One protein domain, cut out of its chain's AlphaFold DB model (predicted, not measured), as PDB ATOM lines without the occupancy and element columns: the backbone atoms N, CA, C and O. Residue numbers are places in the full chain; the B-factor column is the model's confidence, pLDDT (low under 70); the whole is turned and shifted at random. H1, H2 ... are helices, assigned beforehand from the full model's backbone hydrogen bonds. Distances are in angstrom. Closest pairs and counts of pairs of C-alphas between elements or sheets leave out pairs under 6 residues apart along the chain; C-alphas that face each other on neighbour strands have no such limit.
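What this domain is: This is residues 2 to 88 of the 220 residues of an uncharacterized protein of viral metagenome (UniProt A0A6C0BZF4). One long helix, H1, sticks out with its residues 2 to 22 like an arm from a compact bundle of three helices, H2, H3 and H4; H1 and H2 meet near their ends and make a corner close to a right angle. In the bundle, H2 and H3 form a V that is closed at their link, residues 48 and 49, and H4 folds back into the open part of the V and packs on both. The printed part has 87 residues with four named helices, in the order H1, H2, H3, H4, and no named strand; the class is all helix. The whole is loose, with a radius of gyration of the C-alphas of 16.2 A, and elongated, spanning 51 by 32 by 22 A, with the arm making much of the length.

How they stand to each other: Begin at Asn 2 and go along H1, residues 2 to 24; its residues 2 to 22 stand free, with no C-alpha 8 or more apart along the chain within 10 A. At its far end look for H2, residues 27 to 47: the two are close but not clearly touching, their closest C-alphas being those of Leu 23 and Val 29, 6.6 A apart, and their lines are about perpendicular at 88 degrees. Next find H3, residues 50 to 66, which forms a helical hairpin with H2. The two touch with residues 41 to 45 of H2 and residues 50 to 53 of H3 alone, and their closest C-alphas, those of Tyr 44 and Leu 53, are 5.9 A apart. They run opposite ways at a shallow tilt of 28 degrees. H4, residues 70 to 86, forms a second helical hairpin with H3. These two touch, closest at the C-alphas of Thr 63 and Ile 73, 5.5 A apart, and run opposite ways at a tilt of 36 degrees, only just steep. H4 also touches H2, closest at the C-alphas of Leu 30 and Ile 71, 5.7 A apart. H2 and H4 run the same way at a shallow tilt of 33 degrees, only just short of steep. H2, H3 and H4 are an up-and-down bundle, in which each helix runs against the one before it. H1 and H4 are close but not clearly touching, with the C-alphas of Leu 24 and Ile 71 closest at 6.4 A, while H1 and H3 are apart. In H1, H2 and H4 every O i to N i+4 pair is within hydrogen-bond range, and in H3 11 of 13 are.

Where its parts are: Find C-alpha 2 at (-41.053, -11.611, 2.101); from there H1 runs 32.6 A to C-alpha 24 at (-14.221, -1.215, 17.414). H2 begins at C-alpha 27, at (-6.815, 2.834, 17.447), and covers 30.9 A to C-alpha 47. H3 goes from C-alpha 50 to C-alpha 66 over 24.9 A. H4 starts at C-alpha 70 and ends 24.4 A away at C-alpha 86, which you will find at (-34.668, 13.206, 25.396).

The domain as a whole: The two C-alphas farthest apart, those of Cys 3 and Gly 48, are 51.4 A from each other. Without residues 2 to 22 the body has 66 residues, spans 34 by 22 by 17 A and has a radius of gyration of 11.9 A. The printed part has no cut, and the links H1 to H2, H2 to H3 and H3 to H4 are tight. Look in the B-factor column for the model's confidence: the mean pLDDT of the printed part is 79.8, and it is under 70 at residues 2 to 12 and 84 to 88.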
ATOM      1  N   ASN A   2     -41.539 -11.772   0.713       64.56
ATOM      2  CA  ASN A   2     -41.053 -11.611   2.101       64.56
ATOM      3  C   ASN A   2     -39.767 -12.388   2.467       64.56
ATOM      4  O   ASN A   2     -38.937 -11.884   3.219       64.56
ATOM      5  N   CYS A   3     -39.538 -13.578   1.900       56.22
ATOM      6  CA  CYS A   3     -38.370 -14.403   2.244       56.22
ATOM      7  C   CYS A   3     -37.036 -13.808   1.737       56.22
ATOM      8  O   CYS A   3     -36.017 -13.857   2.427       56.22
ATOM      9  N   ILE A   4     -37.060 -13.151   0.569       65.12
ATOM     10  CA  ILE A   4     -35.897 -12.453  -0.005       65.12
ATOM     11  C   ILE A   4     -35.517 -11.250   0.866       65.12
ATOM     12  O   ILE A   4     -34.336 -11.038   1.133       65.12
ATOM     13  N   TYR A   5     -36.505 -10.500   1.366       65.06
ATOM     14  CA  TYR A   5     -36.270  -9.364   2.262       65.06
ATOM     15  C   TYR A   5     -35.644  -9.810   3.589       65.06
ATOM     16  O   TYR A   5     -34.657  -9.227   4.033       65.06
ATOM     17  N   ILE A   6     -36.142 -10.904   4.175       62.72
ATOM     18  CA  ILE A   6     -35.611 -11.470   5.424       62.72
ATOM     19  C   ILE A   6     -34.168 -11.974   5.240       62.72
ATOM     20  O   ILE A   6     -33.314 -11.730   6.097       62.72
ATOM     21  N   MET A   7     -33.850 -12.627   4.116       65.88
ATOM     22  CA  MET A   7     -32.471 -13.035   3.811       65.88
ATOM     23  C   MET A   7     -31.549 -11.832   3.576       65.88
ATOM     24  O   MET A   7     -30.406 -11.839   4.047       65.88
ATOM     25  N   LYS A   8     -32.034 -10.781   2.903       64.50
ATOM     26  CA  LYS A   8     -31.264  -9.557   2.634       64.50
ATOM     27  C   LYS A   8     -30.980  -8.770   3.919       64.50
ATOM     28  O   LYS A   8     -29.845  -8.361   4.136       64.50
ATOM     29  N   VAL A   9     -31.949  -8.675   4.833       67.19
ATOM     30  CA  VAL A   9     -31.766  -8.102   6.182       67.19
ATOM     31  C   VAL A   9     -30.757  -8.909   7.010       67.19
ATOM     32  O   VAL A   9     -29.853  -8.328   7.607       67.19
ATOM     33  N   LYS A  10     -30.828 -10.249   7.004       66.12
ATOM     34  CA  LYS A  10     -29.861 -11.097   7.732       66.12
ATOM     35  C   LYS A  10     -28.438 -10.994   7.172       66.12
ATOM     36  O   LYS A  10     -27.472 -11.003   7.935       66.12
ATOM     37  N   THR A  11     -28.288 -10.901   5.853       66.25
ATOM     38  CA  THR A  11     -26.976 -10.732   5.200       66.25
ATOM     39  C   THR A  11     -26.405  -9.330   5.405       66.25
ATOM     40  O   THR A  11     -25.208  -9.204   5.669       66.25
ATOM     41  N   LEU A  12     -27.250  -8.294   5.399       63.78
ATOM     42  CA  LEU A  12     -26.879  -6.930   5.792       63.78
ATOM     43  C   LEU A  12     -26.432  -6.865   7.257       63.78
ATOM     44  O   LEU A  12     -25.374  -6.306   7.530       63.78
ATOM     45  N   GLY A  13     -27.155  -7.512   8.176       74.38
ATOM     46  CA  GLY A  13     -26.768  -7.600   9.587       74.38
ATOM     47  C   GLY A  13     -25.413  -8.284   9.794       74.38
ATOM     48  O   GLY A  13     -24.570  -7.779  10.532       74.38
ATOM     49  N   LYS A  14     -25.139  -9.383   9.074       73.06
ATOM     50  CA  LYS A  14     -23.826 -10.058   9.112       73.06
ATOM     51  C   LYS A  14     -22.695  -9.179   8.565       73.06
ATOM     52  O   LYS A  14     -21.605  -9.162   9.138       73.06
ATOM     53  N   LYS A  15     -22.934  -8.439   7.476       73.25
ATOM     54  CA  LYS A  15     -21.943  -7.529   6.875       73.25
ATOM     55  C   LYS A  15     -21.681  -6.312   7.771       73.25
ATOM     56  O   LYS A  15     -20.523  -5.964   7.995       73.25
ATOM     57  N   ALA A  16     -22.736  -5.734   8.342       75.50
ATOM     58  CA  ALA A  16     -22.659  -4.644   9.309       75.50
ATOM     59  C   ALA A  16     -21.907  -5.068  10.578       75.50
ATOM     60  O   ALA A  16     -20.982  -4.376  10.987       75.50
ATOM     61  N   GLY A  17     -22.200  -6.247  11.139       78.88
ATOM     62  CA  GLY A  17     -21.475  -6.772  12.301       78.88
ATOM     63  C   GLY A  17     -19.969  -6.931  12.055       78.88
ATOM     64  O   GLY A  17     -19.162  -6.631  12.933       78.88
ATOM     65  N   LYS A  18     -19.570  -7.326  10.837       77.31
ATOM     66  CA  LYS A  18     -18.154  -7.435  10.448       77.31
ATOM     67  C   LYS A  18     -17.468  -6.062  10.377       77.31
ATOM     68  O   LYS A  18     -16.367  -5.911  10.892       77.31
ATOM     69  N   MET A  19     -18.147  -5.061   9.807       75.44
ATOM     70  CA  MET A  19     -17.662  -3.673   9.729       75.44
ATOM     71  C   MET A  19     -17.540  -3.034  11.118       75.44
ATOM     72  O   MET A  19     -16.514  -2.445  11.443       75.44
ATOM     73  N   VAL A  20     -18.558  -3.212  11.967       77.50
ATOM     74  CA  VAL A  20     -18.573  -2.720  13.353       77.50
ATOM     75  C   VAL A  20     -17.424  -3.335  14.150       77.50
ATOM     76  O   VAL A  20     -16.687  -2.610  14.810       77.50
ATOM     77  N   LYS A  21     -17.187  -4.646  14.021       77.62
ATOM     78  CA  LYS A  21     -16.062  -5.316  14.692       77.62
ATOM     79  C   LYS A  21     -14.703  -4.735  14.281       77.62
ATOM     80  O   LYS A  21     -13.838  -4.568  15.135       77.62
ATOM     81  N   SER A  22     -14.531  -4.389  13.004       79.81
ATOM     82  CA  SER A  22     -13.311  -3.734  12.511       79.81
ATOM     83  C   SER A  22     -13.157  -2.288  12.998       79.81
ATOM     84  O   SER A  22     -12.034  -1.861  13.251       79.81
ATOM     85  N   LEU A  23     -14.253  -1.540  13.174       76.19
ATOM     86  CA  LEU A  23     -14.214  -0.174  13.717       76.19
ATOM     87  C   LEU A  23     -13.912  -0.152  15.218       76.19
ATOM     88  O   LEU A  23     -13.143   0.691  15.673       76.19
ATOM     89  N   LEU A  24     -14.459  -1.106  15.972       71.12
ATOM     90  CA  LEU A  24     -14.221  -1.215  17.414       71.12
ATOM     91  C   LEU A  24     -12.774  -1.585  17.772       71.12
ATOM     92  O   LEU A  24     -12.353  -1.346  18.896       71.12
ATOM     93  N   HIS A  25     -12.007  -2.167  16.851       78.00
ATOM     94  CA  HIS A  25     -10.601  -2.508  17.093       78.00
ATOM     95  C   HIS A  25      -9.614  -1.439  16.604       78.00
ATOM     96  O   HIS A  25      -8.404  -1.599  16.764       78.00
ATOM     97  N   ASN A  26     -10.099  -0.354  15.994       84.31
ATOM     98  CA  ASN A  26      -9.233   0.644  15.385       84.31
ATOM     99  C   ASN A  26      -8.775   1.702  16.409       84.31
ATOM    100  O   ASN A  26      -9.590   2.383  17.034       84.31
ATOM    101  N   LYS A  27      -7.453   1.883  16.522       83.44
ATOM    102  CA  LYS A  27      -6.815   2.834  17.447       83.44
ATOM    103  C   LYS A  27      -7.234   4.290  17.194       83.44
ATOM    104  O   LYS A  27      -7.363   5.054  18.142       83.44
ATOM    105  N   TYR A  28      -7.503   4.669  15.945       85.31
ATOM    106  CA  TYR A  28      -7.950   6.024  15.594       85.31
ATOM    107  C   TYR A  28      -9.408   6.278  15.972       85.31
ATOM    108  O   TYR A  28      -9.734   7.340  16.497       85.31
ATOM    109  N   VAL A  29     -10.282   5.291  15.755       84.19
ATOM    110  CA  VAL A  29     -11.699   5.381  16.144       84.19
ATOM    111  C   VAL A  29     -11.817   5.517  17.660       84.19
ATOM    112  O   VAL A  29     -12.640   6.288  18.145       84.19
ATOM    113  N   LEU A  30     -10.942   4.837  18.407       82.94
ATOM    114  CA  LEU A  30     -10.859   4.982  19.854       82.94
ATOM    115  C   LEU A  30     -10.545   6.426  20.281       82.94
ATOM    116  O   LEU A  30     -11.243   6.965  21.138       82.94
ATOM    117  N   TYR A  31      -9.538   7.066  19.676       85.81
ATOM    118  CA  TYR A  31      -9.220   8.465  19.981       85.81
ATOM    119  C   TYR A  31     -10.354   9.417  19.583       85.81
ATOM    120  O   TYR A  31     -10.690  10.312  20.357       85.81
ATOM    121  N   LEU A  32     -10.986   9.191  18.427       88.06
ATOM    122  CA  LEU A  32     -12.123   9.988  17.958       88.06
ATOM    123  C   LEU A  32     -13.299   9.937  18.946       88.06
ATOM    124  O   LEU A  32     -13.824  10.977  19.336       88.06
ATOM    125  N   VAL A  33     -13.704   8.735  19.365       87.56
ATOM    126  CA  VAL A  33     -14.824   8.537  20.301       87.56
ATOM    127  C   VAL A  33     -14.499   9.107  21.681       87.56
ATOM    128  O   VAL A  33     -15.365   9.712  22.306       87.56
ATOM    129  N   SER A  34     -13.253   8.965  22.143       83.06
ATOM    130  CA  SER A  34     -12.804   9.541  23.416       83.06
ATOM    131  C   SER A  34     -12.869  11.072  23.402       83.06
ATOM    132  O   SER A  34     -13.404  11.680  24.328       83.06
ATOM    133  N   PHE A  35     -12.419  11.703  22.313       88.94
ATOM    134  CA  PHE A  35     -12.545  13.150  22.131       88.94
ATOM    135  C   PHE A  35     -14.013  13.601  22.156       88.94
ATOM    136  O   PHE A  35     -14.372  14.520  22.888       88.94
ATOM    137  N   LEU A  36     -14.878  12.887  21.432       87.88
ATOM    138  CA  LEU A  36     -16.325  13.107  21.425       87.88
ATOM    139  C   LEU A  36     -16.929  13.000  22.839       87.88
ATOM    140  O   LEU A  36     -17.785  13.805  23.207       87.88
ATOM    141  N   ALA A  37     -16.487  12.027  23.644       85.88
ATOM    142  CA  ALA A  37     -16.974  11.823  25.008       85.88
ATOM    143  C   ALA A  37     -16.556  12.964  25.946       85.88
ATOM    144  O   ALA A  37     -17.374  13.430  26.740       85.88
ATOM    145  N   LEU A  38     -15.325  13.465  25.808       88.38
ATOM    146  CA  LEU A  38     -14.838  14.629  26.552       88.38
ATOM    147  C   LEU A  38     -15.651  15.886  26.229       88.38
ATOM    148  O   LEU A  38     -16.069  16.592  27.146       88.38
ATOM    149  N   THR A  39     -15.945  16.138  24.951       88.75
ATOM    150  CA  THR A  39     -16.828  17.246  24.555       88.75
ATOM    151  C   THR A  39     -18.218  17.110  25.182       88.75
ATOM    152  O   THR A  39     -18.790  18.107  25.615       88.75
ATOM    153  N   ASN A  40     -18.746  15.887  25.290       86.00
ATOM    154  CA  ASN A  40     -20.052  15.634  25.901       86.00
ATOM    155  C   ASN A  40     -20.046  15.907  27.416       86.00
ATOM    156  O   ASN A  40     -20.922  16.605  27.920       86.00
ATOM    157  N   ILE A  41     -19.009  15.452  28.128       85.75
ATOM    158  CA  ILE A  41     -18.800  15.759  29.555       85.75
ATOM    159  C   ILE A  41     -18.744  17.274  29.780       85.75
ATOM    160  O   ILE A  41     -19.429  17.791  30.662       85.75
ATOM    161  N   ILE A  42     -17.966  17.994  28.967       87.19
ATOM    162  CA  ILE A  42     -17.854  19.457  29.052       87.19
ATOM    163  C   ILE A  42     -19.210  20.118  28.776       87.19
ATOM    164  O   ILE A  42     -19.593  21.049  29.486       87.19
ATOM    165  N   GLY A  43     -19.968  19.621  27.797       85.31
ATOM    166  CA  GLY A  43     -21.325  20.087  27.512       85.31
ATOM    167  C   GLY A  43     -22.252  19.964  28.724       85.31
ATOM    168  O   GLY A  43     -22.923  20.934  29.082       85.31
ATOM    169  N   TYR A  44     -22.228  18.820  29.413       81.81
ATOM    170  CA  TYR A  44     -23.013  18.612  30.634       81.81
ATOM    171  C   TYR A  44     -22.566  19.512  31.790       81.81
ATOM    172  O   TYR A  44     -23.420  20.052  32.495       81.81
ATOM    173  N   LEU A  45     -21.258  19.749  31.946       81.88
ATOM    174  CA  LEU A  45     -20.746  20.715  32.925       81.88
ATOM    175  C   LEU A  45     -21.219  22.144  32.627       81.88
ATOM    176  O   LEU A  45     -21.588  22.868  33.545       81.88
ATOM    177  N   THR A  46     -21.226  22.548  31.353       79.81
ATOM    178  CA  THR A  46     -21.561  23.923  30.938       79.81
ATOM    179  C   THR A  46     -23.044  24.242  31.147       79.81
ATOM    180  O   THR A  46     -23.395  25.367  31.492       79.81
ATOM    181  N   ILE A  47     -23.919  23.248  30.971       81.25
ATOM    182  CA  ILE A  47     -25.364  23.365  31.229       81.25
ATOM    183  C   ILE A  47     -25.666  23.374  32.742       81.25
ATOM    184  O   ILE A  47     -26.730  23.830  33.156       81.25
ATOM    185  N   GLY A  48     -24.732  22.906  33.580       77.19
ATOM    186  CA  GLY A  48     -24.899  22.845  35.032       77.19
ATOM    187  C   GLY A  48     -25.886  21.769  35.500       77.19
ATOM    188  O   GLY A  48     -26.336  21.803  36.645       77.19
ATOM    189  N   ASP A  49     -26.238  20.808  34.637       72.25
ATOM    190  CA  ASP A  49     -27.145  19.719  34.998       72.25
ATOM    191  C   ASP A  49     -26.372  18.559  35.642       72.25
ATOM    192  O   ASP A  49     -25.878  17.632  34.989       72.25
ATOM    193  N   ASN A  50     -26.302  18.603  36.973       78.75
ATOM    194  CA  ASN A  50     -25.650  17.577  37.786       78.75
ATOM    195  C   ASN A  50     -26.295  16.189  37.630       78.75
ATOM    196  O   ASN A  50     -25.639  15.181  37.901       78.75
ATOM    197  N   ARG A  51     -27.560  16.101  37.190       79.06
ATOM    198  CA  ARG A  51     -28.247  14.813  37.007       79.06
ATOM    199  C   ARG A  51     -27.715  14.090  35.779       79.06
ATOM    200  O   ARG A  51     -27.392  12.907  35.868       79.06
ATOM    201  N   ALA A  52     -27.574  14.795  34.657       80.38
ATOM    202  CA  ALA A  52     -27.015  14.228  33.431       80.38
ATOM    203  C   ALA A  52     -25.559  13.784  33.637       80.38
ATOM    204  O   ALA A  52     -25.188  12.678  33.243       80.38
ATOM    205  N   LEU A  53     -24.764  14.601  34.336       85.06
ATOM    206  CA  LEU A  53     -23.380  14.267  34.668       85.06
ATOM    207  C   LEU A  53     -23.282  13.038  35.587       85.06
ATOM    208  O   LEU A  53     -22.489  12.134  35.322       85.06
ATOM    209  N   GLY A  54     -24.118  12.969  36.629       87.00
ATOM    210  CA  GLY A  54     -24.173  11.823  37.540       87.00
ATOM    211  C   GLY A  54     -24.570  10.525  36.830       87.00
ATOM    212  O   GLY A  54     -23.938   9.489  37.035       87.00
ATOM    213  N   MET A  55     -25.559  10.584  35.934       84.38
ATOM    214  CA  MET A  55     -25.989   9.428  35.140       84.38
ATOM    215  C   MET A  55     -24.937   9.005  34.112       84.38
ATOM    216  O   MET A  55     -24.731   7.810  33.907       84.38
ATOM    217  N   PHE A  56     -24.234   9.958  33.495       87.69
ATOM    218  CA  PHE A  56     -23.124   9.660  32.595       87.69
ATOM    219  C   PHE A  56     -22.005   8.914  33.334       87.69
ATOM    220  O   PHE A  56     -21.550   7.868  32.869       87.69
ATOM    221  N   LEU A  57     -21.612   9.394  34.518       89.69
ATOM    222  CA  LEU A  57     -20.590   8.745  35.343       89.69
ATOM    223  C   LEU A  57     -21.028   7.339  35.785       89.69
ATOM    224  O   LEU A  57     -20.253   6.388  35.684       89.69
ATOM    225  N   ALA A  58     -22.287   7.188  36.209       89.88
ATOM    226  CA  ALA A  58     -22.858   5.899  36.586       89.88
ATOM    227  C   ALA A  58     -22.862   4.902  35.414       89.88
ATOM    228  O   ALA A  58     -22.460   3.753  35.587       89.88
ATOM    229  N   LEU A  59     -23.246   5.333  34.207       90.75
ATOM    230  CA  LEU A  59     -23.218   4.489  33.009       90.75
ATOM    231  C   LEU A  59     -21.799   4.074  32.626       90.75
ATOM    232  O   LEU A  59     -21.595   2.918  32.256       90.75
ATOM    233  N   VAL A  60     -20.819   4.976  32.727       90.19
ATOM    234  CA  VAL A  60     -19.408   4.647  32.472       90.19
ATOM    235  C   VAL A  60     -18.922   3.586  33.459       90.19
ATOM    236  O   VAL A  60     -18.356   2.579  33.028       90.19
ATOM    237  N   LEU A  61     -19.202   3.760  34.757       90.25
ATOM    238  CA  LEU A  61     -18.843   2.794  35.799       90.25
ATOM    239  C   LEU A  61     -19.494   1.433  35.550       90.25
ATOM    240  O   LEU A  61     -18.779   0.442  35.433       90.25
ATOM    241  N   ILE A  62     -20.817   1.381  35.384       91.06
ATOM    242  CA  ILE A  62     -21.551   0.134  35.125       91.06
ATOM    243  C   ILE A  62     -21.019  -0.553  33.861       91.06
ATOM    244  O   ILE A  62     -20.719  -1.745  33.882       91.06
ATOM    245  N   THR A  63     -20.853   0.189  32.764       89.44
ATOM    246  CA  THR A  63     -20.437  -0.392  31.478       89.44
ATOM    247  C   THR A  63     -18.994  -0.902  31.520       89.44
ATOM    248  O   THR A  63     -18.694  -1.920  30.893       89.44
ATOM    249  N   SER A  64     -18.114  -0.256  32.293       90.12
ATOM    250  CA  SER A  64     -16.718  -0.684  32.464       90.12
ATOM    251  C   SER A  64     -16.571  -2.100  33.035       90.12
ATOM    252  O   SER A  64     -15.619  -2.798  32.688       90.12
ATOM    253  N   TYR A  65     -17.538  -2.567  33.836       89.88
ATOM    254  CA  TYR A  65     -17.530  -3.932  34.369       89.88
ATOM    255  C   TYR A  65     -17.848  -4.982  33.302       89.88
ATOM    256  O   TYR A  65     -17.336  -6.099  33.357       89.88
ATOM    257  N   PHE A  66     -18.675  -4.638  32.312       87.19
ATOM    258  CA  PHE A  66     -19.110  -5.581  31.279       87.19
ATOM    259  C   PHE A  66     -18.123  -5.704  30.121       87.19
ATOM    260  O   PHE A  66     -18.099  -6.726  29.433       87.19
ATOM    261  N   THR A  67     -17.324  -4.670  29.850       87.00
ATOM    262  CA  THR A  67     -16.457  -4.664  28.673       87.00
ATOM    263  C   THR A  67     -15.171  -3.882  28.884       87.00
ATOM    264  O   THR A  67     -15.178  -2.743  29.335       87.00
ATOM    265  N   LYS A  68     -14.049  -4.480  28.468       83.38
ATOM    266  CA  LYS A  68     -12.733  -3.818  28.435       83.38
ATOM    267  C   LYS A  68     -12.577  -2.882  27.230       83.38
ATOM    268  O   LYS A  68     -11.620  -2.117  27.161       83.38
ATOM    269  N   ASN A  69     -13.487  -2.957  26.252       84.56
ATOM    270  CA  ASN A  69     -13.411  -2.142  25.044       84.56
ATOM    271  C   ASN A  69     -13.913  -0.730  25.329       84.56
ATOM    272  O   ASN A  69     -15.114  -0.478  25.408       84.56
ATOM    273  N   LEU A  70     -12.976   0.205  25.403       86.25
ATOM    274  CA  LEU A  70     -13.212   1.585  25.815       86.25
ATOM    275  C   LEU A  70     -14.157   2.352  24.852       86.25
ATOM    276  O   LEU A  70     -14.955   3.176  25.291       86.25
ATOM    277  N   ILE A  71     -14.194   1.982  23.561       88.19
ATOM    278  CA  ILE A  71     -15.200   2.473  22.591       88.19
ATOM    279  C   ILE A  71     -16.627   2.104  23.010       88.19
ATOM    280  O   ILE A  71     -17.530   2.923  22.872       88.19
ATOM    281  N   ILE A  72     -16.849   0.884  23.509       86.94
ATOM    282  CA  ILE A  72     -18.184   0.438  23.929       86.94
ATOM    283  C   ILE A  72     -18.597   1.189  25.196       86.94
ATOM    284  O   ILE A  72     -19.732   1.647  25.273       86.94
ATOM    285  N   ILE A  73     -17.666   1.382  26.139       89.62
ATOM    286  CA  ILE A  73     -17.905   2.152  27.369       89.62
ATOM    287  C   ILE A  73     -18.402   3.562  27.023       89.62
ATOM    288  O   ILE A  73     -19.472   3.972  27.473       89.62
ATOM    289  N   PHE A  74     -17.677   4.284  26.165       88.75
ATOM    290  CA  PHE A  74     -18.079   5.632  25.758       88.75
ATOM    291  C   PHE A  74     -19.306   5.662  24.841       88.75
ATOM    292  O   PHE A  74     -20.135   6.561  24.970       88.75
ATOM    293  N   GLY A  75     -19.466   4.684  23.948       88.31
ATOM    294  CA  GLY A  75     -20.622   4.604  23.054       88.31
ATOM    295  C   GLY A  75     -21.938   4.387  23.804       88.31
ATOM    296  O   GLY A  75     -22.933   5.050  23.506       88.31
ATOM    297  N   VAL A  76     -21.939   3.509  24.812       87.50
ATOM    298  CA  VAL A  76     -23.106   3.264  25.674       87.50
ATOM    299  C   VAL A  76     -23.391   4.478  26.555       87.50
ATOM    300  O   VAL A  76     -24.550   4.872  26.664       87.50
ATOM    301  N   ALA A  77     -22.361   5.120  27.118       87.56
ATOM    302  CA  ALA A  77     -22.535   6.334  27.914       87.56
ATOM    303  C   ALA A  77     -23.131   7.490  27.087       87.56
ATOM    304  O   ALA A  77     -24.067   8.144  27.542       87.56
ATOM    305  N   MET A  78     -22.668   7.693  25.847       86.62
ATOM    306  CA  MET A  78     -23.244   8.685  24.929       86.62
ATOM    307  C   MET A  78     -24.696   8.388  24.559       86.62
ATOM    308  O   MET A  78     -25.541   9.282  24.604       86.62
ATOM    309  N   CYS A  79     -24.995   7.142  24.179       85.38
ATOM    310  CA  CYS A  79     -26.359   6.760  23.820       85.38
ATOM    311  C   CYS A  79     -27.298   6.875  25.024       85.38
ATOM    312  O   CYS A  79     -28.389   7.427  24.900       85.38
ATOM    313  N   GLY A  80     -26.865   6.395  26.191       84.06
ATOM    314  CA  GLY A  80     -27.650   6.447  27.419       84.06
ATOM    315  C   GLY A  80     -27.915   7.877  27.882       84.06
ATOM    316  O   GLY A  80     -29.045   8.194  28.247       84.06
ATOM    317  N   ALA A  81     -26.922   8.762  27.790       78.50
ATOM    318  CA  ALA A  81     -27.106  10.162  28.144       78.50
ATOM    319  C   ALA A  81     -28.104  10.866  27.205       78.50
ATOM    320  O   ALA A  81     -29.038  11.506  27.685       78.50
ATOM    321  N   ASN A  82     -28.008  10.662  25.885       76.31
ATOM    322  CA  ASN A  82     -28.975  11.234  24.938       76.31
ATOM    323  C   ASN A  82     -30.409  10.720  25.152       76.31
ATOM    324  O   ASN A  82     -31.352  11.501  25.043       76.31
ATOM    325  N   VAL A  83     -30.591   9.437  25.480       75.38
ATOM    326  CA  VAL A  83     -31.920   8.868  25.774       75.38
ATOM    327  C   VAL A  83     -32.512   9.463  27.059       75.38
ATOM    328  O   VAL A  83     -33.696   9.792  27.097       75.38
ATOM    329  N   LEU A  84     -31.697   9.657  28.098       67.38
ATOM    330  CA  LEU A  84     -32.144  10.235  29.369       67.38
ATOM    331  C   LEU A  84     -32.504  11.721  29.253       67.38
ATOM    332  O   LEU A  84     -33.491  12.155  29.845       67.38
ATOM    333  N   LEU A  85     -31.748  12.490  28.466       60.84
ATOM    334  CA  LEU A  85     -32.069  13.888  28.174       60.84
ATOM    335  C   LEU A  85     -33.335  14.007  27.315       60.84
ATOM    336  O   LEU A  85     -34.201  14.816  27.636       60.84
ATOM    337  N   ALA A  86     -33.499  13.173  26.281       60.38
ATOM    338  CA  ALA A  86     -34.668  13.206  25.396       60.38
ATOM    339  C   ALA A  86     -35.990  12.886  26.114       60.38
ATOM    340  O   ALA A  86     -37.016  13.499  25.805       60.38
ATOM    341  N   ASN A  87     -35.970  11.997  27.113       58.03
ATOM    342  CA  ASN A  87     -37.162  11.673  27.900       58.03
ATOM    343  C   ASN A  87     -37.682  12.854  28.744       58.03
ATOM    344  O   ASN A  87     -38.860  12.865  29.088       58.03
ATOM    345  N   ASN A  88     -36.859  13.876  29.007       55.66
ATOM    346  CA  ASN A  88     -37.267  15.080  29.742       55.66
ATOM    347  C   ASN A  88     -37.696  16.252  28.830       55.66
ATOM    348  O   ASN A  88     -38.119  17.291  29.330       55.66
TER     349      ASN A  88